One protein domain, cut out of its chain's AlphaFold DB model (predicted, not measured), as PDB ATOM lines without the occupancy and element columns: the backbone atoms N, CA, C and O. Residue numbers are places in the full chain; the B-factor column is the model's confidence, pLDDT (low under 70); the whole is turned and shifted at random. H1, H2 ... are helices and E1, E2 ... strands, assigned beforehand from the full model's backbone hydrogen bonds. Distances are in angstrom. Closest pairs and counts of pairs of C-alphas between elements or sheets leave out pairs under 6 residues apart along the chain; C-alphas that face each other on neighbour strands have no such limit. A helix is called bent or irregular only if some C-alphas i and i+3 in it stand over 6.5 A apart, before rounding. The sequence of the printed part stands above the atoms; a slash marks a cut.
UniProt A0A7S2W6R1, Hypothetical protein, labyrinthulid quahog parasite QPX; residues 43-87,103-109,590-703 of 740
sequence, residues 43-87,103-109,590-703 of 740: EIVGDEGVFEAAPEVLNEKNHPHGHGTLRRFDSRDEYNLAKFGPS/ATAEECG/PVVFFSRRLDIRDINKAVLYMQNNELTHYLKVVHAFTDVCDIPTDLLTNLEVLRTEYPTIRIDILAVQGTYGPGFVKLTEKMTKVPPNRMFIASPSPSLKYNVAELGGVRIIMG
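AT A GLANCE: This is residues 43 to 87, 103 to 109 and 590 to 703 of the 740 residues of the protein "Hypothetical protein" of labyrinthulid quahog parasite QPX (UniProt A0A7S2W6R1). A strongly twisted sheet of seven parallel strands makes the core, with H1, H4 and H5 over one face and H6 over the other, three layers with the sheet in the middle. H2 packs side by side with H6 and only grazes the sheet, while the short H3 packs on H6 away from the sheet. The 166 printed residues include six named helices and seven named strands, in the order E1 H1 E2 H2 H3 E3 H4 E4 H5 E5 H6 E6 E7. Across the sheet the order is E2 E1 E5 E4 E3 E6 E7; the class is mixed, helices and strands. The whole is compact, with a radius of gyration of the C-alphas of 15.6 A and spans of 46 by 40 by 28 A.

HOW THE PARTS SIT: Begin at E1, residues 43 to 46, whose parallel neighbours are edge strand E2, residues 68 to 72, and E5, residues 650 to 657. Within hydrogen-bond range you find N 71 and O 44, 2.9 A, and N 655 and O 43, 2.9 A. H1, residues 48 to 56, lies over E2 and E1 at a height over the sheet of 8.6 A, its closest C-alphas to E2 being Phe 51 and Leu 70, 7.0 A apart. H1 is irregular, but only just: C-alphas 52 and 55 are 6.9 A apart. H2, residues 75 to 84, only grazes the sheet with residues 77 to 81. It touches H6, residues 662 to 672, at a shallow tilt of 22 degrees, opposite ways; the closest C-alphas are Phe 84 and Gly 663, 4.5 A apart. H3, residues 103 to 107, also touches H6, its closest C-alphas being Ala 105 and Pro 662, 5.4 A apart. Next come E3, residues 591 to 594, and its parallel neighbours E4, residues 618 to 625, and E6, residues 679 to 682. Look for N 593 and O 620, 2.8 A, and N 680 and O 592, 2.7 A. E4 pairs with E5 through N 621 and O 652, 2.8 A, and E6 with edge strand E7, residues 699 to 702, through N 681 and O 699, 2.9 A. The sheet curls round H4, residues 600 to 613, where the C-alphas of Phe 593 and Ala 606 are 6.9 A apart. With residues 600 to 604 alone H4 touches H5, residues 635 to 645, at a steep tilt of 39 degrees, the same way; Ile 600 and Asn 638 have the closest C-alphas, 6.1 A apart. H5 is on the sheet, its closest C-alphas to E5 being Arg 643 and Ile 651, 7.3 A apart. H6, on the opposite face to H1 and H4, has a height over the sheet of 8.3 A. E1, H1, E2, then E3, H4, E4, then E4, H5, E5 are strand-helix-strand units, two parallel neighbour strands with a helix between along the chain; E5, H6, E6 is a split one, with E4 and E3 between its strands; these crossovers are right-handed. Every O i to N i+4 pair is within hydrogen-bond range in H2, H3, H4, H5 and H6, and 3 of 5 are in H1.

IN THESE COORDINATES: Find C-alpha 43 at (-7.823, 17.663, -32.683), where E1 begins. H4 starts at C-alpha 600, (-14.400, 30.555, -41.902), and runs 19.7 A; E4 and E5 measure 22.6 A and 23.0 A. E7 ends at C-alpha 702, (-24.607, 35.662, -33.775).

THE WHOLE: The farthest C-alphas, Pro 64 and Ala 103, are 46.4 A apart. Residues 88 to 102 and 110 to 589 are not printed; the C-alpha gaps are 9.8 A from 87 to 103 and 22.3 A from 109 to 590. The links H1 to E2 and E6 to E7 are long. The mean pLDDT of the printed part is 78.6, with 40 residues under 70, among them residues 48 to 70 and 78 to 87.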
ATOM      1  N   GLU A  43      -7.646  18.945 -33.359       83.31
ATOM      2  CA  GLU A  43      -7.823  17.663 -32.683       83.31
ATOM      3  C   GLU A  43      -9.128  17.011 -33.153       83.31
ATOM      4  O   GLU A  43     -10.189  17.637 -33.091       83.31
ATOM      5  N   ILE A  44      -9.055  15.766 -33.635       79.69
ATOM      6  CA  ILE A  44     -10.232  14.967 -34.009       79.69
ATOM      7  C   ILE A  44     -10.398  13.844 -32.985       79.69
ATOM      8  O   ILE A  44      -9.454  13.094 -32.726       79.69
ATOM      9  N   VAL A  45     -11.599  13.743 -32.412       80.75
ATOM     10  CA  VAL A  45     -11.965  12.769 -31.382       80.75
ATOM     11  C   VAL A  45     -13.108  11.884 -31.868       80.75
ATOM     12  O   VAL A  45     -14.169  12.395 -32.226       80.75
ATOM     13  N   GLY A  46     -12.904  10.568 -31.868       78.62
ATOM     14  CA  GLY A  46     -13.889   9.591 -32.337       78.62
ATOM     15  C   GLY A  46     -13.545   8.146 -31.963       78.62
ATOM     16  O   GLY A  46     -12.503   7.889 -31.349       78.62
ATOM     17  N   ASP A  47     -14.429   7.225 -32.349       76.06
ATOM     18  CA  ASP A  47     -14.260   5.771 -32.212       76.06
ATOM     19  C   ASP A  47     -13.212   5.217 -33.206       76.06
ATOM     20  O   ASP A  47     -12.680   5.947 -34.047       76.06
ATOM     21  N   GLU A  48     -12.907   3.911 -33.153       65.31
ATOM     22  CA  GLU A  48     -11.873   3.291 -34.008       65.31
ATOM     23  C   GLU A  48     -12.075   3.535 -35.510       65.31
ATOM     24  O   GLU A  48     -11.106   3.854 -36.197       65.31
ATOM     25  N   GLY A  49     -13.317   3.505 -36.006       64.12
ATOM     26  CA  GLY A  49     -13.610   3.772 -37.421       64.12
ATOM     27  C   GLY A  49     -13.256   5.197 -37.875       64.12
ATOM     28  O   GLY A  49     -12.917   5.410 -39.036       64.12
ATOM     29  N   VAL A  50     -13.264   6.180 -36.966       66.75
ATOM     30  CA  VAL A  50     -12.788   7.544 -37.266       66.75
ATOM     31  C   VAL A  50     -11.267   7.566 -37.377       66.75
ATOM     32  O   VAL A  50     -10.724   8.276 -38.218       66.75
ATOM     33  N   PHE A  51     -10.569   6.784 -36.555       65.69
ATOM     34  CA  PHE A  51      -9.108   6.728 -36.552       65.69
ATOM     35  C   PHE A  51      -8.539   6.122 -37.843       65.69
ATOM     36  O   PHE A  51      -7.435   6.479 -38.246       65.69
ATOM     37  N   GLU A  52      -9.300   5.238 -38.494       63.12
ATOM     38  CA  GLU A  52      -8.949   4.647 -39.789       63.12
ATOM     39  C   GLU A  52      -9.211   5.601 -40.970       63.12
ATOM     40  O   GLU A  52      -8.415   5.632 -41.904       63.12
ATOM     41  N   ALA A  53     -10.268   6.422 -40.916       65.56
ATOM     42  CA  ALA A  53     -10.677   7.304 -42.021       65.56
ATOM     43  C   ALA A  53     -10.127   8.748 -41.944       65.56
ATOM     44  O   ALA A  53      -9.955   9.415 -42.962       65.56
ATOM     45  N   ALA A  54      -9.835   9.264 -40.747       62.00
ATOM     46  CA  ALA A  54      -9.380  10.644 -40.542       62.00
ATOM     47  C   ALA A  54      -7.957  11.003 -41.049       62.00
ATOM     48  O   ALA A  54      -7.731  12.194 -41.296       62.00
ATOM     49  N   PRO A  55      -6.991  10.073 -41.238       62.84
ATOM     50  CA  PRO A  55      -5.670  10.412 -41.779       62.84
ATOM     51  C   PRO A  55      -5.704  11.061 -43.172       62.84
ATOM     52  O   PRO A  55      -4.840  11.881 -43.476       62.84
ATOM     53  N   GLU A  56      -6.711  10.760 -44.000       61.62
ATOM     54  CA  GLU A  56      -6.898  11.404 -45.310       61.62
ATOM     55  C   GLU A  56      -7.255  12.894 -45.184       61.62
ATOM     56  O   GLU A  56      -6.813  13.707 -45.993       61.62
ATOM     57  N   VAL A  57      -7.993  13.266 -44.132       58.09
ATOM     58  CA  VAL A  57      -8.416  14.650 -43.845       58.09
ATOM     59  C   VAL A  57      -7.277  15.475 -43.233       58.09
ATOM     60  O   VAL A  57      -7.203  16.685 -43.437       58.09
ATOM     61  N   LEU A  58      -6.368  14.830 -42.493       59.56
ATOM     62  CA  LEU A  58      -5.212  15.465 -41.845       59.56
ATOM     63  C   LEU A  58      -3.916  15.383 -42.669       59.56
ATOM     64  O   LEU A  58      -2.861  15.743 -42.153       59.56
ATOM     65  N   ASN A  59      -3.973  14.891 -43.911       56.91
ATOM     66  CA  ASN A  59      -2.801  14.467 -44.675       56.91
ATOM     67  C   ASN A  59      -1.714  15.562 -44.762       56.91
ATOM     68  O   ASN A  59      -1.835  16.554 -45.485       56.91
ATOM     69  N   GLU A  60      -0.623  15.344 -44.022       45.22
ATOM     70  CA  GLU A  60       0.465  16.300 -43.769       45.22
ATOM     71  C   GLU A  60       1.250  16.700 -45.030       45.22
ATOM     72  O   GLU A  60       1.946  17.716 -45.032       45.22
ATOM     73  N   LYS A  61       1.127  15.946 -46.135       42.31
ATOM     74  CA  LYS A  61       1.912  16.170 -47.362       42.31
ATOM     75  C   LYS A  61       1.694  17.539 -48.025       42.31
ATOM     76  O   LYS A  61       2.560  17.955 -48.790       42.31
ATOM     77  N   ASN A  62       0.603  18.246 -47.715       42.84
ATOM     78  CA  ASN A  62       0.276  19.547 -48.316       42.84
ATOM     79  C   ASN A  62       0.397  20.753 -47.360       42.84
ATOM     80  O   ASN A  62       0.270  21.887 -47.821       42.84
ATOM     81  N   HIS A  63       0.658  20.558 -46.060       45.62
ATOM     82  CA  HIS A  63       0.592  21.644 -45.067       45.62
ATOM     83  C   HIS A  63       1.716  21.564 -44.010       45.62
ATOM     84  O   HIS A  63       1.520  20.982 -42.946       45.62
ATOM     85  N   PRO A  64       2.884  22.198 -44.241       41.22
ATOM     86  CA  PRO A  64       4.059  22.092 -43.361       41.22
ATOM     87  C   PRO A  64       3.951  22.824 -42.003       41.22
ATOM     88  O   PRO A  64       4.894  22.769 -41.218       41.22
ATOM     89  N   HIS A  65       2.838  23.511 -41.710       44.16
ATOM     90  CA  HIS A  65       2.678  24.374 -40.522       44.16
ATOM     91  C   HIS A  65       1.481  24.007 -39.612       44.16
ATOM     92  O   HIS A  65       1.173  24.724 -38.658       44.16
ATOM     93  N   GLY A  66       0.794  22.888 -39.873       47.44
ATOM     94  CA  GLY A  66      -0.363  22.443 -39.088       47.44
ATOM     95  C   GLY A  66      -0.125  21.117 -38.368       47.44
ATOM     96  O   GLY A  66      -0.119  20.074 -39.007       47.44
ATOM     97  N   HIS A  67      -0.010  21.132 -37.036       57.19
ATOM     98  CA  HIS A  67      -0.055  19.908 -36.229       57.19
ATOM     99  C   HIS A  67      -1.514  19.474 -36.000       57.19
ATOM    100  O   HIS A  67      -2.222  20.020 -35.146       57.19
ATOM    101  N   GLY A  68      -1.972  18.507 -36.797       60.38
ATOM    102  CA  GLY A  68      -3.206  17.764 -36.552       60.38
ATOM    103  C   GLY A  68      -2.946  16.578 -35.624       60.38
ATOM    104  O   GLY A  68      -2.001  15.828 -35.840       60.38
ATOM    105  N   THR A  69      -3.767  16.382 -34.592       66.75
ATOM    106  CA  THR A  69      -3.660  15.221 -33.695       66.75
ATOM    107  C   THR A  69      -4.958  14.428 -33.659       66.75
ATOM    108  O   THR A  69      -6.037  14.987 -33.471       66.75
ATOM    109  N   LEU A  70      -4.853  13.107 -33.786       67.00
ATOM    110  CA  LEU A  70      -5.971  12.188 -33.592       67.00
ATOM    111  C   LEU A  70      -5.988  11.710 -32.138       67.00
ATOM    112  O   LEU A  70      -4.970  11.239 -31.625       67.00
ATOM    113  N   ARG A  71      -7.144  11.795 -31.478       78.50
ATOM    114  CA  ARG A  71      -7.346  11.287 -30.117       78.50
ATOM    115  C   ARG A  71      -8.515  10.304 -30.109       78.50
ATOM    116  O   ARG A  71      -9.615  10.638 -30.520       78.50
ATOM    117  N   ARG A  72      -8.296   9.091 -29.602       72.94
ATOM    118  CA  ARG A  72      -9.398   8.150 -29.337       72.94
ATOM    119  C   ARG A  72     -10.196   8.607 -28.121       72.94
ATOM    120  O   ARG A  72      -9.623   9.227 -27.217       72.94
ATOM    121  N   PHE A  73     -11.485   8.275 -28.069       75.50
ATOM    122  CA  PHE A  73     -12.212   8.396 -26.809       75.50
ATOM    123  C   PHE A  73     -11.502   7.589 -25.718       75.50
ATOM    124  O   PHE A  73     -10.977   6.501 -25.954       75.50
ATOM    125  N   ASP A  74     -11.435   8.159 -24.518       73.12
ATOM    126  CA  ASP A  74     -11.030   7.409 -23.337       73.12
ATOM    127  C   ASP A  74     -12.261   6.815 -22.636       73.12
ATOM    128  O   ASP A  74     -13.402   7.182 -22.918       73.12
ATOM    129  N   SER A  75     -12.037   5.921 -21.669       60.44
ATOM    130  CA  SER A  75     -13.122   5.254 -20.938       60.44
ATOM    131  C   SER A  75     -14.073   6.216 -20.218       60.44
ATOM    132  O   SER A  75     -15.219   5.864 -19.941       60.44
ATOM    133  N   ARG A  76     -13.637   7.443 -19.894       68.31
ATOM    134  CA  ARG A  76     -14.510   8.464 -19.302       68.31
ATOM    135  C   ARG A  76     -15.344   9.153 -20.370       68.31
ATOM    136  O   ARG A  76     -16.506   9.450 -20.097       68.31
ATOM    137  N   ASP A  77     -14.767   9.437 -21.528       71.25
ATOM    138  CA  ASP A  77     -15.447  10.066 -22.656       71.25
ATOM    139  C   ASP A  77     -16.500   9.125 -23.256       71.25
ATOM    140  O   ASP A  77     -17.655   9.534 -23.384       71.25
ATOM    141  N   GLU A  78     -16.160   7.849 -23.469       62.94
ATOM    142  CA  GLU A  78     -17.105   6.799 -23.874       62.94
ATOM    143  C   GLU A  78     -18.237   6.649 -22.860       62.94
ATOM    144  O   GLU A  78     -19.410   6.664 -23.223       62.94
ATOM    145  N   TYR A  79     -17.918   6.585 -21.562       55.06
ATOM    146  CA  TYR A  79     -18.941   6.501 -20.522       55.06
ATOM    147  C   TYR A  79     -19.861   7.727 -20.520       55.06
ATOM    148  O   TYR A  79     -21.058   7.602 -20.289       55.06
ATOM    149  N   ASN A  80     -19.337   8.926 -20.783       64.44
ATOM    150  CA  ASN A  80     -20.159  10.131 -20.875       64.44
ATOM    151  C   ASN A  80     -21.034  10.139 -22.135       64.44
ATOM    152  O   ASN A  80     -22.182  10.566 -22.047       64.44
ATOM    153  N   LEU A  81     -20.529   9.665 -23.276       65.50
ATOM    154  CA  LEU A  81     -21.305   9.510 -24.510       65.50
ATOM    155  C   LEU A  81     -22.376   8.429 -24.378       65.50
ATOM    156  O   LEU A  81     -23.508   8.657 -24.778       65.50
ATOM    157  N   ALA A  82     -22.069   7.297 -23.754       60.75
ATOM    158  CA  ALA A  82     -23.045   6.251 -23.471       60.75
ATOM    159  C   ALA A  82     -24.101   6.722 -22.458       60.75
ATOM    160  O   ALA A  82     -25.280   6.404 -22.588       60.75
ATOM    161  N   LYS A  83     -23.687   7.509 -21.457       62.47
ATOM    162  CA  LYS A  83     -24.574   8.026 -20.410       62.47
ATOM    163  C   LYS A  83     -25.460   9.185 -20.869       62.47
ATOM    164  O   LYS A  83     -26.564   9.310 -20.360       62.47
ATOM    165  N   PHE A  84     -24.971  10.057 -21.751       60.66
ATOM    166  CA  PHE A  84     -25.664  11.294 -22.149       60.66
ATOM    167  C   PHE A  84     -25.934  11.401 -23.656       60.66
ATOM    168  O   PHE A  84     -26.393  12.443 -24.134       60.66
ATOM    169  N   GLY A  85     -25.608  10.363 -24.421       53.97
ATOM    170  CA  GLY A  85     -25.907  10.262 -25.843       53.97
ATOM    171  C   GLY A  85     -27.412  10.166 -26.091       53.97
ATOM    172  O   GLY A  85     -28.181   9.889 -25.169       53.97
ATOM    173  N   PRO A  86     -27.865  10.422 -27.327       49.09
ATOM    174  CA  PRO A  86     -29.282  10.337 -27.651       49.09
ATOM    175  C   PRO A  86     -29.804   8.924 -27.355       49.09
ATOM    176  O   PRO A  86     -29.341   7.950 -27.948       49.09
ATOM    177  N   SER A  87     -30.782   8.811 -26.452       41.56
ATOM    178  CA  SER A  87     -31.522   7.568 -26.237       41.56
ATOM    179  C   SER A  87     -32.142   7.130 -27.568       41.56
ATOM    180  O   SER A  87     -32.821   7.912 -28.232       41.56
ATOM    181  N   ALA A 103     -35.527  15.082 -20.354       68.38
ATOM    182  CA  ALA A 103     -34.907  13.995 -19.602       68.38
ATOM    183  C   ALA A 103     -33.374  14.013 -19.746       68.38
ATOM    184  O   ALA A 103     -32.663  14.053 -18.742       68.38
ATOM    185  N   THR A 104     -32.851  14.132 -20.973       71.69
ATOM    186  CA  THR A 104     -31.396  14.209 -21.202       71.69
ATOM    187  C   THR A 104     -30.765  15.448 -20.552       71.69
ATOM    188  O   THR A 104     -29.672  15.379 -19.985       71.69
ATOM    189  N   ALA A 105     -31.435  16.605 -20.600       70.62
ATOM    190  CA  ALA A 105     -30.938  17.833 -19.972       70.62
ATOM    191  C   ALA A 105     -30.953  17.761 -18.430       70.62
ATOM    192  O   ALA A 105     -30.073  18.326 -17.769       70.62
ATOM    193  N   GLU A 106     -31.930  17.052 -17.857       77.19
ATOM    194  CA  GLU A 106     -32.017  16.757 -16.424       77.19
ATOM    195  C   GLU A 106     -30.902  15.802 -15.980       77.19
ATOM    196  O   GLU A 106     -30.228  16.074 -14.984       77.19
ATOM    197  N   GLU A 107     -30.622  14.748 -16.749       78.56
ATOM    198  CA  GLU A 107     -29.502  13.831 -16.496       78.56
ATOM    199  C   GLU A 107     -28.144  14.540 -16.559       78.56
ATOM    200  O   GLU A 107     -27.270  14.303 -15.717       78.56
ATOM    201  N   CYS A 108     -27.974  15.471 -17.505       77.38
ATOM    202  CA  CYS A 108     -26.780  16.318 -17.614       77.38
ATOM    203  C   CYS A 108     -26.634  17.317 -16.449       77.38
ATOM    204  O   CYS A 108     -25.573  17.934 -16.283       77.38
ATOM    205  N   GLY A 109     -27.683  17.487 -15.637       77.31
ATOM    206  CA  GLY A 109     -27.736  18.433 -14.526       77.31
ATOM    207  C   GLY A 109     -27.841  19.895 -14.963       77.31
ATOM    208  O   GLY A 109     -27.521  20.783 -14.173       77.31
ATOM    209  N   PRO A 590      -9.821  29.752 -21.940       90.88
ATOM    210  CA  PRO A 590     -10.477  29.533 -23.220       90.88
ATOM    211  C   PRO A 590     -11.976  29.855 -23.198       90.88
ATOM    212  O   PRO A 590     -12.675  29.702 -22.189       90.88
ATOM    213  N   VAL A 591     -12.470  30.281 -24.357       93.38
ATOM    214  CA  VAL A 591     -13.895  30.280 -24.704       93.38
ATOM    215  C   VAL A 591     -14.142  29.248 -25.792       93.38
ATOM    216  O   VAL A 591     -13.278  29.004 -26.633       93.38
ATOM    217  N   VAL A 592     -15.318  28.630 -25.769       94.94
ATOM    218  CA  VAL A 592     -15.704  27.625 -26.766       94.94
ATOM    219  C   VAL A 592     -16.704  28.238 -27.730       94.94
ATOM    220  O   VAL A 592     -17.649  28.883 -27.294       94.94
ATOM    221  N   PHE A 593     -16.543  28.011 -29.027       95.00
ATOM    222  CA  PHE A 593     -17.556  28.322 -30.029       95.00
ATOM    223  C   PHE A 593     -17.971  27.044 -30.749       95.00
ATOM    224  O   PHE A 593     -17.140  26.382 -31.364       95.00
ATOM    225  N   PHE A 594     -19.255  26.700 -30.685       93.06
ATOM    226  CA  PHE A 594     -19.783  25.565 -31.429       93.06
ATOM    227  C   PHE A 594     -20.065  25.969 -32.873       93.06
ATOM    228  O   PHE A 594     -20.949  26.790 -33.136       93.06
ATOM    229  N   SER A 595     -19.339  25.359 -33.807       90.31
ATOM    230  CA  SER A 595     -19.526  25.568 -35.239       90.31
ATOM    231  C   SER A 595     -20.231  24.375 -35.873       90.31
ATOM    232  O   SER A 595     -19.818  23.225 -35.721       90.31
ATOM    233  N   ARG A 596     -21.308  24.646 -36.620       84.12
ATOM    234  CA  ARG A 596     -22.075  23.592 -37.299       84.12
ATOM    235  C   ARG A 596     -21.363  23.045 -38.536       84.12
ATOM    236  O   ARG A 596     -21.570  21.885 -38.845       84.12
ATOM    237  N   ARG A 597     -20.614  23.874 -39.266       82.62
ATOM    238  CA  ARG A 597     -20.002  23.507 -40.561       82.62
ATOM    239  C   ARG A 597     -18.511  23.826 -40.650       82.62
ATOM    240  O   ARG A 597     -17.937  23.668 -41.714       82.62
ATOM    241  N   LEU A 598     -17.911  24.339 -39.572       84.06
ATOM    242  CA  LEU A 598     -16.527  24.830 -39.569       84.06
ATOM    243  C   LEU A 598     -16.242  25.876 -40.674       84.06
ATOM    244  O   LEU A 598     -15.133  25.961 -41.185       84.06
ATOM    245  N   ASP A 599     -17.235  26.708 -41.010       85.12
ATOM    246  CA  ASP A 599     -17.086  27.794 -41.989       85.12
ATOM    247  C   ASP A 599     -16.225  28.936 -41.418       85.12
ATOM    248  O   ASP A 599     -16.467  29.423 -40.304       85.12
ATOM    249  N   ILE A 600     -15.256  29.406 -42.211       87.19
ATOM    250  CA  ILE A 600     -14.400  30.555 -41.902       87.19
ATOM    251  C   ILE A 600     -15.220  31.799 -41.548       87.19
ATOM    252  O   ILE A 600     -14.830  32.554 -40.658       87.19
ATOM    253  N   ARG A 601     -16.389  32.005 -42.172       86.75
ATOM    254  CA  ARG A 601     -17.262  33.155 -41.889       86.75
ATOM    255  C   ARG A 601     -17.777  33.141 -40.453       86.75
ATOM    256  O   ARG A 601     -17.757  34.176 -39.784       86.75
ATOM    257  N   ASP A 602     -18.253  31.988 -39.991       86.94
ATOM    258  CA  ASP A 602     -18.796  31.832 -38.643       86.94
ATOM    259  C   ASP A 602     -17.674  31.935 -37.605       86.94
ATOM    260  O   ASP A 602     -17.815  32.646 -36.608       86.94
ATOM    261  N   ILE A 603     -16.524  31.305 -37.866       90.06
ATOM    262  CA  ILE A 603     -15.360  31.387 -36.976       90.06
ATOM    263  C   ILE A 603     -14.848  32.830 -36.891       90.06
ATOM    264  O   ILE A 603     -14.642  33.333 -35.789       90.06
ATOM    265  N   ASN A 604     -14.731  33.537 -38.017       91.81
ATOM    266  CA  ASN A 604     -14.327  34.942 -38.046       91.81
ATOM    267  C   ASN A 604     -15.258  35.813 -37.183       91.81
ATOM    268  O   ASN A 604     -14.821  36.589 -36.334       91.81
ATOM    269  N   LYS A 605     -16.577  35.625 -37.301       89.31
ATOM    270  CA  LYS A 605     -17.543  36.333 -36.445       89.31
ATOM    271  C   LYS A 605     -17.375  35.995 -34.967       89.31
ATOM    272  O   LYS A 605     -17.560  36.876 -34.126       89.31
ATOM    273  N   ALA A 606     -17.031  34.750 -34.636       91.12
ATOM    274  CA  ALA A 606     -16.759  34.352 -33.258       91.12
ATOM    275  C   ALA A 606     -15.501  35.049 -32.720       91.12
ATOM    276  O   ALA A 606     -15.528  35.566 -31.602       91.12
ATOM    277  N   VAL A 607     -14.444  35.138 -33.533       92.00
ATOM    278  CA  VAL A 607     -13.210  35.868 -33.213       92.00
ATOM    279  C   VAL A 607     -13.503  37.351 -32.970       92.00
ATOM    280  O   VAL A 607     -13.149  37.880 -31.914       92.00
ATOM    281  N   LEU A 608     -14.241  38.006 -33.871       91.12
ATOM    282  CA  LEU A 608     -14.641  39.410 -33.722       91.12
ATOM    283  C   LEU A 608     -15.513  39.640 -32.480       91.12
ATOM    284  O   LEU A 608     -15.368  40.653 -31.789       91.12
ATOM    285  N   TYR A 609     -16.429  38.718 -32.167       89.88
ATOM    286  CA  TYR A 609     -17.212  38.800 -30.935       89.88
ATOM    287  C   TYR A 609     -16.310  38.710 -29.703       89.88
ATOM    288  O   TYR A 609     -16.449  39.543 -28.803       89.88
ATOM    289  N   MET A 610     -15.397  37.732 -29.676       90.56
ATOM    290  CA  MET A 610     -14.461  37.513 -28.575       90.56
ATOM    291  C   MET A 610     -13.600  38.756 -28.341       90.56
ATOM    292  O   MET A 610     -13.594  39.263 -27.226       90.56
ATOM    293  N   GLN A 611     -12.988  39.320 -29.389       87.44
ATOM    294  CA  GLN A 611     -12.188  40.550 -29.301       87.44
ATOM    295  C   GLN A 611     -12.958  41.730 -28.691       87.44
ATOM    296  O   GLN A 611     -12.400  42.526 -27.942       87.44
ATOM    297  N   ASN A 612     -14.248  41.852 -29.008       86.31
ATOM    298  CA  ASN A 612     -15.068  42.982 -28.580       86.31
ATOM    299  C   ASN A 612     -15.744  42.799 -27.210       86.31
ATOM    300  O   ASN A 612     -16.269  43.772 -26.662       86.31
ATOM    301  N   ASN A 613     -15.819  41.572 -26.683       87.25
ATOM    302  CA  ASN A 613     -16.637  41.263 -25.503       87.25
ATOM    303  C   ASN A 613     -15.909  40.469 -24.420       87.25
ATOM    304  O   ASN A 613     -16.326  40.541 -23.264       87.25
ATOM    305  N   GLU A 614     -14.856  39.730 -24.752       89.31
ATOM    306  CA  GLU A 614     -14.127  38.881 -23.818       89.31
ATOM    307  C   GLU A 614     -12.682  39.349 -23.645       89.31
ATOM    308  O   GLU A 614     -12.076  39.922 -24.541       89.31
ATOM    309  N   LEU A 615     -12.129  39.109 -22.455       85.75
ATOM    310  CA  LEU A 615     -10.745  39.473 -22.122       85.75
ATOM    311  C   LEU A 615      -9.726  38.394 -22.518       85.75
ATOM    312  O   LEU A 615      -8.537  38.564 -22.273       85.75
ATOM    313  N   THR A 616     -10.188  37.261 -23.049       87.81
ATOM    314  CA  THR A 616      -9.317  36.152 -23.444       87.81
ATOM    315  C   THR A 616      -8.887  36.271 -24.899       87.81
ATOM    316  O   THR A 616      -9.615  36.790 -25.744       87.81
ATOM    317  N   HIS A 617      -7.711  35.723 -25.180       88.25
ATOM    318  CA  HIS A 617      -7.147  35.570 -26.512       88.25
ATOM    319  C   HIS A 617      -7.116  34.098 -26.954       88.25
ATOM    320  O   HIS A 617      -6.309  33.722 -27.797       88.25
ATOM    321  N   TYR A 618      -7.974  33.251 -26.372       90.88
ATOM    322  CA  TYR A 618      -7.976  31.814 -26.628       90.88
ATOM    323  C   TYR A 618      -9.368  31.293 -27.005       90.88
ATOM    324  O   TYR A 618     -10.255  31.150 -26.158       90.88
ATOM    325  N   LEU A 619      -9.536  30.973 -28.287       92.94
ATOM    326  CA  LEU A 619     -10.755  30.418 -28.863       92.94
ATOM    327  C   LEU A 619     -10.584  28.921 -29.157       92.94
ATOM    328  O   LEU A 619      -9.654  28.517 -29.852       92.94
ATOM    329  N   LYS A 620     -11.519  28.104 -28.670       93.44
ATOM    330  CA  LYS A 620     -11.679  26.696 -29.053       93.44
ATOM    331  C   LYS A 620     -12.934  26.543 -29.908       93.44
ATOM    332  O   LYS A 620     -14.045  26.720 -29.413       93.44
ATOM    333  N   VAL A 621     -12.776  26.222 -31.184       93.12
ATOM    334  CA  VAL A 621     -13.889  25.934 -32.092       93.12
ATOM    335  C   VAL A 621     -14.228  24.455 -31.979       93.12
ATOM    336  O   VAL A 621     -13.390  23.614 -32.272       93.12
ATOM    337  N   VAL A 622     -15.444  24.132 -31.546       93.19
ATOM    338  CA  VAL A 622     -15.897  22.747 -31.377       93.19
ATOM    339  C   VAL A 622     -16.915  22.404 -32.456       93.19
ATOM    340  O   VAL A 622     -17.881  23.142 -32.656       93.19
ATOM    341  N   HIS A 623     -16.721  21.278 -33.130       90.56
ATOM    342  CA  HIS A 623     -17.620  20.778 -34.162       90.56
ATOM    343  C   HIS A 623     -18.089  19.365 -33.822       90.56
ATOM    344  O   HIS A 623     -17.273  18.499 -33.524       90.56
ATOM    345  N   ALA A 624     -19.404  19.154 -33.839       88.06
ATOM    346  CA  ALA A 624     -20.008  17.836 -33.683       88.06
ATOM    347  C   ALA A 624     -20.217  17.225 -35.073       88.06
ATOM    348  O   ALA A 624     -20.947  17.822 -35.869       88.06
ATOM    349  N   PHE A 625     -19.609  16.070 -35.340       86.31
ATOM    350  CA  PHE A 625     -19.734  15.359 -36.616       86.31
ATOM    351  C   PHE A 625     -20.294  13.950 -36.417       86.31
ATOM    352  O   PHE A 625     -20.094  13.335 -35.370       86.31
ATOM    353  N   THR A 626     -21.006  13.429 -37.413       82.81
ATOM    354  CA  THR A 626     -21.484  12.035 -37.401       82.81
ATOM    355  C   THR A 626     -20.639  11.151 -38.294       82.81
ATOM    356  O   THR A 626     -20.295  10.038 -37.900       82.81
ATOM    357  N   ASP A 627     -20.284  11.680 -39.459       79.44
ATOM    358  CA  ASP A 627     -19.419  11.046 -40.436       79.44
ATOM    359  C   ASP A 627     -18.146  11.889 -40.584       79.44
ATOM    360  O   ASP A 627     -18.180  13.113 -40.455       79.44
ATOM    361  N   VAL A 628     -17.010  11.246 -40.847       78.38
ATOM    362  CA  VAL A 628     -15.729  11.934 -41.062       78.38
ATOM    363  C   VAL A 628     -15.815  12.852 -42.286       78.38
ATOM    364  O   VAL A 628     -15.206  13.920 -42.292       78.38
ATOM    365  N   CYS A 629     -16.657  12.507 -43.266       77.25
ATOM    366  CA  CYS A 629     -16.942  13.352 -44.427       77.25
ATOM    367  C   CYS A 629     -17.646  14.682 -44.089       77.25
ATOM    368  O   CYS A 629     -17.705  15.564 -44.946       77.25
ATOM    369  N   ASP A 630     -18.195  14.846 -42.878       76.50
ATOM    370  CA  ASP A 630     -18.784  16.117 -42.436       76.50
ATOM    371  C   ASP A 630     -17.700  17.172 -42.118       76.50
ATOM    372  O   ASP A 630     -18.000  18.368 -42.040       76.50
ATOM    373  N   ILE A 631     -16.441  16.745 -41.935       81.94
ATOM    374  CA  ILE A 631     -15.300  17.622 -41.657       81.94
ATOM    375  C   ILE A 631     -14.798  18.227 -42.980       81.94
ATOM    376  O   ILE A 631     -14.432  17.481 -43.889       81.94
ATOM    377  N   PRO A 632     -14.729  19.567 -43.115       80.81
ATOM    378  CA  PRO A 632     -14.228  20.188 -44.338       80.81
ATOM    379  C   PRO A 632     -12.765  19.828 -44.616       80.81
ATOM    380  O   PRO A 632     -11.922  19.935 -43.728       80.81
ATOM    381  N   THR A 633     -12.445  19.501 -45.868       76.06
ATOM    382  CA  THR A 633     -11.067  19.229 -46.319       76.06
ATOM    383  C   THR A 633     -10.168  20.461 -46.207       76.06
ATOM    384  O   THR A 633      -9.002  20.355 -45.841       76.06
ATOM    385  N   ASP A 634     -10.727  21.654 -46.424       78.38
ATOM    386  CA  ASP A 634      -9.980  22.922 -46.419       78.38
ATOM    387  C   ASP A 634      -9.794  23.511 -45.008       78.38
ATOM    388  O   ASP A 634      -9.411  24.673 -44.845       78.38
ATOM    389  N   LEU A 635     -10.094  22.739 -43.959       80.25
ATOM    390  CA  LEU A 635     -10.087  23.199 -42.570       80.25
ATOM    391  C   LEU A 635      -8.735  23.784 -42.142       80.25
ATOM    392  O   LEU A 635      -8.698  24.845 -41.517       80.25
ATOM    393  N   LEU A 636      -7.635  23.107 -42.488       78.25
ATOM    394  CA  LEU A 636      -6.278  23.549 -42.154       78.25
ATOM    395  C   LEU A 636      -5.930  24.861 -42.865       78.25
ATOM    396  O   LEU A 636      -5.445  25.791 -42.227       78.25
ATOM    397  N   THR A 637      -6.271  24.973 -44.150       80.12
ATOM    398  CA  THR A 637      -6.075  26.196 -44.942       80.12
ATOM    399  C   THR A 637      -6.869  27.369 -44.365       80.12
ATOM    400  O   THR A 637      -6.321  28.448 -44.148       80.12
ATOM    401  N   ASN A 638      -8.146  27.157 -44.038       82.88
ATOM    402  CA  ASN A 638      -8.997  28.185 -43.436       82.88
ATOM    403  C   ASN A 638      -8.480  28.637 -42.061       82.88
ATOM    404  O   ASN A 638      -8.554  29.821 -41.722       82.88
ATOM    405  N   LEU A 639      -7.941  27.707 -41.269       82.62
ATOM    406  CA  LEU A 639      -7.330  28.017 -39.981       82.62
ATOM    407  C   LEU A 639      -6.046  28.841 -40.148       82.62
ATOM    408  O   LEU A 639      -5.844  29.788 -39.390       82.62
ATOM    409  N   GLU A 640      -5.216  28.535 -41.145       82.56
ATOM    410  CA  GLU A 640      -3.989  29.282 -41.453       82.56
ATOM    411  C   GLU A 640      -4.290  30.738 -41.850       82.56
ATOM    412  O   GLU A 640      -3.643  31.675 -41.370       82.56
ATOM    413  N   VAL A 641      -5.345  30.952 -42.645       87.44
ATOM    414  CA  VAL A 641      -5.828  32.298 -43.000       87.44
ATOM    415  C   VAL A 641      -6.243  33.070 -41.746       87.44
ATOM    416  O   VAL A 641      -5.814  34.205 -41.542       87.44
ATOM    417  N   LEU A 642      -7.030  32.449 -40.862       86.81
ATOM    418  CA  LEU A 642      -7.472  33.087 -39.619       86.81
ATOM    419  C   LEU A 642      -6.312  33.393 -38.665       86.81
ATOM    420  O   LEU A 642      -6.346  34.416 -37.988       86.81
ATOM    421  N   ARG A 643      -5.284  32.541 -38.607       83.06
ATOM    422  CA  ARG A 643      -4.067  32.797 -37.817       83.06
ATOM    423  C   ARG A 643      -3.295  33.995 -38.342       83.06
ATOM    424  O   ARG A 643      -2.851  34.822 -37.551       83.06
ATOM    425  N   THR A 644      -3.160  34.078 -39.662       85.81
ATOM    426  CA  THR A 644      -2.474  35.189 -40.327       85.81
ATOM    427  C   THR A 644      -3.183  36.512 -40.042       85.81
ATOM    428  O   THR A 644      -2.533  37.499 -39.707       85.81
ATOM    429  N   GLU A 645      -4.516  36.516 -40.098       89.50
ATOM    430  CA  GLU A 645      -5.330  37.706 -39.828       89.50
ATOM    431  C   GLU A 645      -5.367  38.073 -38.330       89.50
ATOM    432  O   GLU A 645      -5.390  39.250 -37.964       89.50
ATOM    433  N   TYR A 646      -5.344  37.074 -37.438       89.56
ATOM    434  CA  TYR A 646      -5.478  37.248 -35.988       89.56
ATOM    435  C   TYR A 646      -4.283  36.682 -35.198       89.56
ATOM    436  O   TYR A 646      -4.465  35.793 -34.362       89.56
ATOM    437  N   PRO A 647      -3.066  37.241 -35.348       83.88
ATOM    438  CA  PRO A 647      -1.842  36.674 -34.769       83.88
ATOM    439  C   PRO A 647      -1.796  36.718 -33.235       83.88
ATOM    440  O   PRO A 647      -1.013  36.015 -32.602       83.88
ATOM    441  N   THR A 648      -2.622  37.557 -32.607       84.12
ATOM    442  CA  THR A 648      -2.710  37.669 -31.144       84.12
ATOM    443  C   THR A 648      -3.678  36.668 -30.523       84.12
ATOM    444  O   THR A 648      -3.778  36.617 -29.300       84.12
ATOM    445  N   ILE A 649      -4.414  35.902 -31.335       86.75
ATOM    446  CA  ILE A 649      -5.467  34.998 -30.879       86.75
ATOM    447  C   ILE A 649      -5.084  33.567 -31.208       86.75
ATOM    448  O   ILE A 649      -4.912  33.190 -32.363       86.75
ATOM    449  N   ARG A 650      -5.047  32.730 -30.175       88.75
ATOM    450  CA  ARG A 650      -4.928  31.292 -30.354       88.75
ATOM    451  C   ARG A 650      -6.284  30.711 -30.744       88.75
ATOM    452  O   ARG A 650      -7.247  30.842 -29.986       88.75
ATOM    453  N   ILE A 651      -6.331  30.034 -31.887       89.50
ATOM    454  CA  ILE A 651      -7.506  29.313 -32.382       89.50
ATOM    455  C   ILE A 651      -7.169  27.822 -32.432       89.50
ATOM    456  O   ILE A 651      -6.336  27.401 -33.234       89.50
ATOM    457  N   ASP A 652      -7.825  27.035 -31.583       89.50
ATOM    458  CA  ASP A 652      -7.795  25.571 -31.652       89.50
ATOM    459  C   ASP A 652      -9.118  25.063 -32.233       89.50
ATOM    460  O   ASP A 652     -10.178  25.615 -31.926       89.50
ATOM    461  N   ILE A 653      -9.076  23.977 -33.000       88.81
ATOM    462  CA  ILE A 653     -10.264  23.291 -33.514       88.81
ATOM    463  C   ILE A 653     -10.347  21.902 -32.884       88.81
ATOM    464  O   ILE A 653      -9.366  21.165 -32.862       88.81
ATOM    465  N   LEU A 654     -11.523  21.556 -32.371       89.56
ATOM    466  CA  LEU A 654     -11.841  20.264 -31.780       89.56
ATOM    467  C   LEU A 654     -13.061  19.676 -32.502       89.56
ATOM    468  O   LEU A 654     -14.193  20.112 -32.281       89.56
ATOM    469  N   ALA A 655     -12.838  18.697 -33.370       87.44
ATOM    470  CA  ALA A 655     -13.907  17.923 -33.989       87.44
ATOM    471  C   ALA A 655     -14.195  16.706 -33.103       87.44
ATOM    472  O   ALA A 655     -13.289  15.934 -32.812       87.44
ATOM    473  N   VAL A 656     -15.440  16.522 -32.663       86.44
ATOM    474  CA  VAL A 656     -15.842  15.404 -31.796       86.44
ATOM    475  C   VAL A 656     -16.993  14.642 -32.437       86.44
ATOM    476  O   VAL A 656     -18.011  15.242 -32.794       86.44
ATOM    477  N   GLN A 657     -16.848  13.325 -32.542       83.56
ATOM    478  CA  GLN A 657     -17.892  12.452 -33.054       83.56
ATOM    479  C   GLN A 657     -19.102  12.465 -32.107       83.56
ATOM    480  O   GLN A 657     -18.979  12.237 -30.902       83.56
ATOM    481  N   GLY A 658     -20.286  12.767 -32.633       82.56
ATOM    482  CA  GLY A 658     -21.525  12.809 -31.868       82.56
ATOM    483  C   GLY A 658     -22.563  13.778 -32.428       82.56
ATOM    484  O   GLY A 658     -22.354  14.492 -33.404       82.56
ATOM    485  N   THR A 659     -23.728  13.818 -31.778       82.88
ATOM    486  CA  THR A 659     -24.821  14.735 -32.137       82.88
ATOM    487  C   THR A 659     -24.891  15.901 -31.156       82.88
ATOM    488  O   THR A 659     -24.886  15.701 -29.943       82.88
ATOM    489  N   TYR A 660     -25.021  17.126 -31.671       84.69
ATOM    490  CA  TYR A 660     -25.146  18.318 -30.834       84.69
ATOM    491  C   TYR A 660     -26.420  18.295 -29.966       84.69
ATOM    492  O   TYR A 660     -27.537  18.167 -30.473       84.69
ATOM    493  N   GLY A 661     -26.255  18.473 -28.654       84.94
ATOM    494  CA  GLY A 661     -27.328  18.485 -27.657       84.94
ATOM    495  C   GLY A 661     -26.790  18.673 -26.229       84.94
ATOM    496  O   GLY A 661     -25.589  18.898 -26.063       84.94
ATOM    497  N   PRO A 662     -27.640  18.566 -25.189       86.00
ATOM    498  CA  PRO A 662     -27.239  18.717 -23.787       86.00
ATOM    499  C   PRO A 662     -26.072  17.800 -23.400       86.00
ATOM    500  O   PRO A 662     -25.071  18.266 -22.859       86.00
ATOM    501  N   GLY A 663     -26.136  16.517 -23.772       84.19
ATOM    502  CA  GLY A 663     -25.052  15.567 -23.511       84.19
ATOM    503  C   GLY A 663     -23.725  15.973 -24.145       84.19
ATOM    504  O   GLY A 663     -22.688  15.927 -23.488       84.19
ATOM    505  N   PHE A 664     -23.761  16.477 -25.380       87.12
ATOM    506  CA  PHE A 664     -22.572  16.954 -26.085       87.12
ATOM    507  C   PHE A 664     -21.965  18.205 -25.437       87.12
ATOM    508  O   PHE A 664     -20.746  18.305 -25.285       87.12
ATOM    509  N   VAL A 665     -22.799  19.150 -24.993       90.12
ATOM    510  CA  VAL A 665     -22.326  20.322 -24.239       90.12
ATOM    511  C   VAL A 665     -21.690  19.880 -22.918       90.12
ATOM    512  O   VAL A 665     -20.629  20.383 -22.548       90.12
ATOM    513  N   LYS A 666     -22.283  18.895 -22.230       88.00
ATOM    514  CA  LYS A 666     -21.740  18.348 -20.981       88.00
ATOM    515  C   LYS A 666     -20.416  17.613 -21.182       88.00
ATOM    516  O   LYS A 666     -19.506  17.752 -20.365       88.00
ATOM    517  N   LEU A 667     -20.296  16.860 -22.271       85.94
ATOM    518  CA  LEU A 667     -19.054  16.214 -22.684       85.94
ATOM    519  C   LEU A 667     -17.969  17.261 -22.956       85.94
ATOM    520  O   LEU A 667     -16.885  17.194 -22.380       85.94
ATOM    521  N   THR A 668     -18.304  18.288 -23.740       89.75
ATOM    522  CA  THR A 668     -17.401  19.400 -24.063       89.75
ATOM    523  C   THR A 668     -16.941  20.128 -22.799       89.75
ATOM    524  O   THR A 668     -15.760  20.453 -22.677       89.75
ATOM    525  N   GLU A 669     -17.834  20.348 -21.826       90.38
ATOM    526  CA  GLU A 669     -17.496  20.955 -20.530       90.38
ATOM    527  C   GLU A 669     -16.433  20.127 -19.801       90.38
ATOM    528  O   GLU A 669     -15.458  20.681 -19.295       90.38
ATOM    529  N   LYS A 670     -16.579  18.797 -19.779       87.88
ATOM    530  CA  LYS A 670     -15.613  17.902 -19.128       87.88
ATOM    531  C   LYS A 670     -14.275  17.838 -19.865       87.88
ATOM    532  O   LYS A 670     -13.238  17.918 -19.209       87.88
ATOM    533  N   MET A 671     -14.298  17.735 -21.196       85.62
ATOM    534  CA  MET A 671     -13.095  17.650 -22.033       85.62
ATOM    535  C   MET A 671     -12.273  18.940 -21.979       85.62
ATOM    536  O   MET A 671     -11.064  18.913 -21.765       85.62
ATOM    537  N   THR A 672     -12.933  20.089 -22.141       88.06
ATOM    538  CA  THR A 672     -12.257  21.392 -22.242       88.06
ATOM    539  C   THR A 672     -12.072  22.087 -20.893       88.06
ATOM    540  O   THR A 672     -11.284  23.029 -20.801       88.06
ATOM    541  N   LYS A 673     -12.789  21.647 -19.847       90.19
ATOM    542  CA  LYS A 673     -12.914  22.325 -18.540       90.19
ATOM    543  C   LYS A 673     -13.464  23.755 -18.644       90.19
ATOM    544  O   LYS A 673     -13.295  24.550 -17.720       90.19
ATOM    545  N   VAL A 674     -14.124  24.084 -19.757       90.69
ATOM    546  CA  VAL A 674     -14.798  25.369 -19.973       90.69
ATOM    547  C   VAL A 674     -16.257  25.228 -19.547       90.69
ATOM    548  O   VAL A 674     -16.927  24.320 -20.026       90.69
ATOM    549  N   PRO A 675     -16.783  26.095 -18.668       90.06
ATOM    550  CA  PRO A 675     -18.180  26.021 -18.257       90.06
ATOM    551  C   PRO A 675     -19.133  26.501 -19.374       90.06
ATOM    552  O   PRO A 675     -18.764  27.394 -20.146       90.06
ATOM    553  N   PRO A 676     -20.383  25.997 -19.438       88.94
ATOM    554  CA  PRO A 676     -21.352  26.323 -20.491       88.94
ATOM    555  C   PRO A 676     -21.590  27.820 -20.730       88.94
ATOM    556  O   PRO A 676     -21.773  28.240 -21.867       88.94
ATOM    557  N   ASN A 677     -21.523  28.663 -19.696       86.62
ATOM    558  CA  ASN A 677     -21.727  30.112 -19.826       86.62
ATOM    559  C   ASN A 677     -20.610  30.840 -20.610       86.62
ATOM    560  O   ASN A 677     -20.789  31.990 -21.016       86.62
ATOM    561  N   ARG A 678     -19.473  30.165 -20.835       89.75
ATOM    562  CA  ARG A 678     -18.362  30.586 -21.710       89.75
ATOM    563  C   ARG A 678     -18.325  29.818 -23.035       89.75
ATOM    564  O   ARG A 678     -17.343  29.914 -23.773       89.75
ATOM    565  N   MET A 679     -19.364  29.040 -23.321       93.38
ATOM    566  CA  MET A 679     -19.547  28.393 -24.608       93.38
ATOM    567  C   MET A 679     -20.568  29.166 -25.429       93.38
ATOM    568  O   MET A 679     -21.604  29.604 -24.923       93.38
ATOM    569  N   PHE A 680     -20.268  29.339 -26.705       93.00
ATOM    570  CA  PHE A 680     -20.969  30.232 -27.601       93.00
ATOM    571  C   PHE A 680     -21.587  29.463 -28.756       93.00
ATOM    572  O   PHE A 680     -20.999  28.523 -29.287       93.00
ATOM    573  N   ILE A 681     -22.769  29.908 -29.165       89.88
ATOM    574  CA  ILE A 681     -23.487  29.393 -30.323       89.88
ATOM    575  C   ILE A 681     -23.927  30.544 -31.226       89.88
ATOM    576  O   ILE A 681     -24.186  31.667 -30.777       89.88
ATOM    577  N   ALA A 682     -24.063  30.255 -32.516       85.12
ATOM    578  CA  ALA A 682     -24.881  31.085 -33.388       85.12
ATOM    579  C   ALA A 682     -26.366  30.910 -33.030       85.12
ATOM    580  O   ALA A 682     -26.748  29.872 -32.487       85.12
ATOM    581  N   SER A 683     -27.213  31.899 -33.353       76.44
ATOM    582  CA  SER A 683     -28.660  31.807 -33.112       76.44
ATOM    583  C   SER A 683     -29.185  30.462 -33.618       76.44
ATOM    584  O   SER A 683     -28.998  30.149 -34.801       76.44
ATOM    585  N   PRO A 684     -29.813  29.654 -32.752       73.12
ATOM    586  CA  PRO A 684     -30.289  28.345 -33.151       73.12
ATOM    587  C   PRO A 684     -31.348  28.481 -34.250       73.12
ATOM    588  O   PRO A 684     -32.059  29.486 -34.341       73.12
ATOM    589  N   SER A 685     -31.404  27.475 -35.124       68.38
ATOM    590  CA  SER A 685     -32.505  27.337 -36.080       68.38
ATOM    591  C   SER A 685     -33.794  27.018 -35.313       68.38
ATOM    592  O   SER A 685     -33.706  26.309 -34.309       68.38
ATOM    593  N   PRO A 686     -34.984  27.415 -35.804       64.62
ATOM    594  CA  PRO A 686     -36.265  26.952 -35.263       64.62
ATOM    595  C   PRO A 686     -36.399  25.420 -35.198       64.62
ATOM    596  O   PRO A 686     -37.230  24.907 -34.457       64.62
ATOM    597  N   SER A 687     -35.586  24.690 -35.970       63.16
ATOM    598  CA  SER A 687     -35.518  23.226 -35.951       63.16
ATOM    599  C   SER A 687     -34.685  22.639 -34.805       63.16
ATOM    600  O   SER A 687     -34.722  21.424 -34.603       63.16
ATOM    601  N   LEU A 688     -33.920  23.448 -34.059       71.06
ATOM    602  CA  LEU A 688     -33.212  22.961 -32.877       71.06
ATOM    603  C   LEU A 688     -34.237  22.635 -31.785       71.06
ATOM    604  O   LEU A 688     -35.029  23.485 -31.391       71.06
ATOM    605  N   LYS A 689     -34.200  21.392 -31.300       72.44
ATOM    606  CA  LYS A 689     -35.163  20.875 -30.316       72.44
ATOM    607  C   LYS A 689     -35.004  21.508 -28.932       72.44
ATOM    608  O   LYS A 689     -35.997  21.680 -28.233       72.44
ATOM    609  N   TYR A 690     -33.769  21.850 -28.569       76.06
ATOM    610  CA  TYR A 690     -33.395  22.300 -27.232       76.06
ATOM    611  C   TYR A 690     -33.453  23.819 -27.090       76.06
ATOM    612  O   TYR A 690     -32.958  24.556 -27.948       76.06
ATOM    613  N   ASN A 691     -33.976  24.281 -25.958       78.62
ATOM    614  CA  ASN A 691     -33.855  25.673 -25.541       78.62
ATOM    615  C   ASN A 691     -32.486  25.944 -24.896       78.62
ATOM    616  O   ASN A 691     -31.785  25.043 -24.439       78.62
ATOM    617  N   VAL A 692     -32.109  27.220 -24.796       83.31
ATOM    618  CA  VAL A 692     -30.788  27.630 -24.282       83.31
ATOM    619  C   VAL A 692     -30.533  27.150 -22.845       83.31
ATOM    620  O   VAL A 692     -29.414  26.759 -22.514       83.31
ATOM    621  N   ALA A 693     -31.567  27.131 -21.999       82.38
ATOM    622  CA  ALA A 693     -31.474  26.609 -20.635       82.38
ATOM    623  C   ALA A 693     -31.170  25.102 -20.597       82.38
ATOM    624  O   ALA A 693     -30.364  24.654 -19.789       82.38
ATOM    625  N   GLU A 694     -31.750  24.328 -21.519       82.44
ATOM    626  CA  GLU A 694     -31.529  22.878 -21.634       82.44
ATOM    627  C   GLU A 694     -30.113  22.551 -22.126       82.44
ATOM    628  O   GLU A 694     -29.591  21.479 -21.843       82.44
ATOM    629  N   LEU A 695     -29.452  23.505 -22.787       85.31
ATOM    630  CA  LEU A 695     -28.040  23.432 -23.167       85.31
ATOM    631  C   LEU A 695     -27.094  23.934 -22.059       85.31
ATOM    632  O   LEU A 695     -25.925  24.189 -22.320       85.31
ATOM    633  N   GLY A 696     -27.571  24.133 -20.827       81.81
ATOM    634  CA  GLY A 696     -26.742  24.612 -19.714       81.81
ATOM    635  C   GLY A 696     -26.467  26.118 -19.731       81.81
ATOM    636  O   GLY A 696     -25.607  26.603 -18.994       81.81
ATOM    637  N   GLY A 697     -27.195  26.884 -20.550       83.38
ATOM    638  CA  GLY A 697     -27.064  28.338 -20.615       83.38
ATOM    639  C   GLY A 697     -25.888  28.823 -21.458       83.38
ATOM    640  O   GLY A 697     -25.260  29.823 -21.091       83.38
ATOM    641  N   VAL A 698     -25.599  28.122 -22.562       90.06
ATOM    642  CA  VAL A 698     -24.695  28.596 -23.627       90.06
ATOM    643  C   VAL A 698     -25.125  29.968 -24.143       90.06
ATOM    644  O   VAL A 698     -26.312  30.295 -24.161       90.06
ATOM    645  N   ARG A 699     -24.172  30.797 -24.572       89.38
ATOM    646  CA  ARG A 699     -24.467  32.172 -24.992       89.38
ATOM    647  C   ARG A 699     -24.668  32.282 -26.496       89.38
ATOM    648  O   ARG A 699     -23.875  31.767 -27.280       89.38
ATOM    649  N   ILE A 700     -25.684  33.032 -26.905       88.62
ATOM    650  CA  ILE A 700     -25.959  33.292 -28.319       88.62
ATOM    651  C   ILE A 700     -25.254  34.571 -28.769       88.62
ATOM    652  O   ILE A 700     -25.611  35.676 -28.353       88.62
ATOM    653  N   ILE A 701     -24.286  34.432 -29.674       87.25
ATOM    654  CA  ILE A 701     -23.419  35.551 -30.074       87.25
ATOM    655  C   ILE A 701     -23.700  36.080 -31.490       87.25
ATOM    656  O   ILE A 701     -23.485  37.264 -31.740       87.25
ATOM    657  N   MET A 702     -24.302  35.280 -32.379       82.75
ATOM    658  CA  MET A 702     -24.607  35.662 -33.775       82.75
ATOM    659  C   MET A 702     -26.098  35.562 -34.099       82.75
ATOM    660  O   MET A 702     -26.798  34.724 -33.531       82.75
ATOM    661  N   GLY A 703     -26.585  36.410 -35.010       68.94
ATOM    662  CA  GLY A 703     -27.969  36.409 -35.484       68.94
ATOM    663  C   GLY A 703     -28.178  35.512 -36.702       68.94
ATOM    664  O   GLY A 703     -27.226  35.004 -37.284       68.94
TER     665      GLY A 703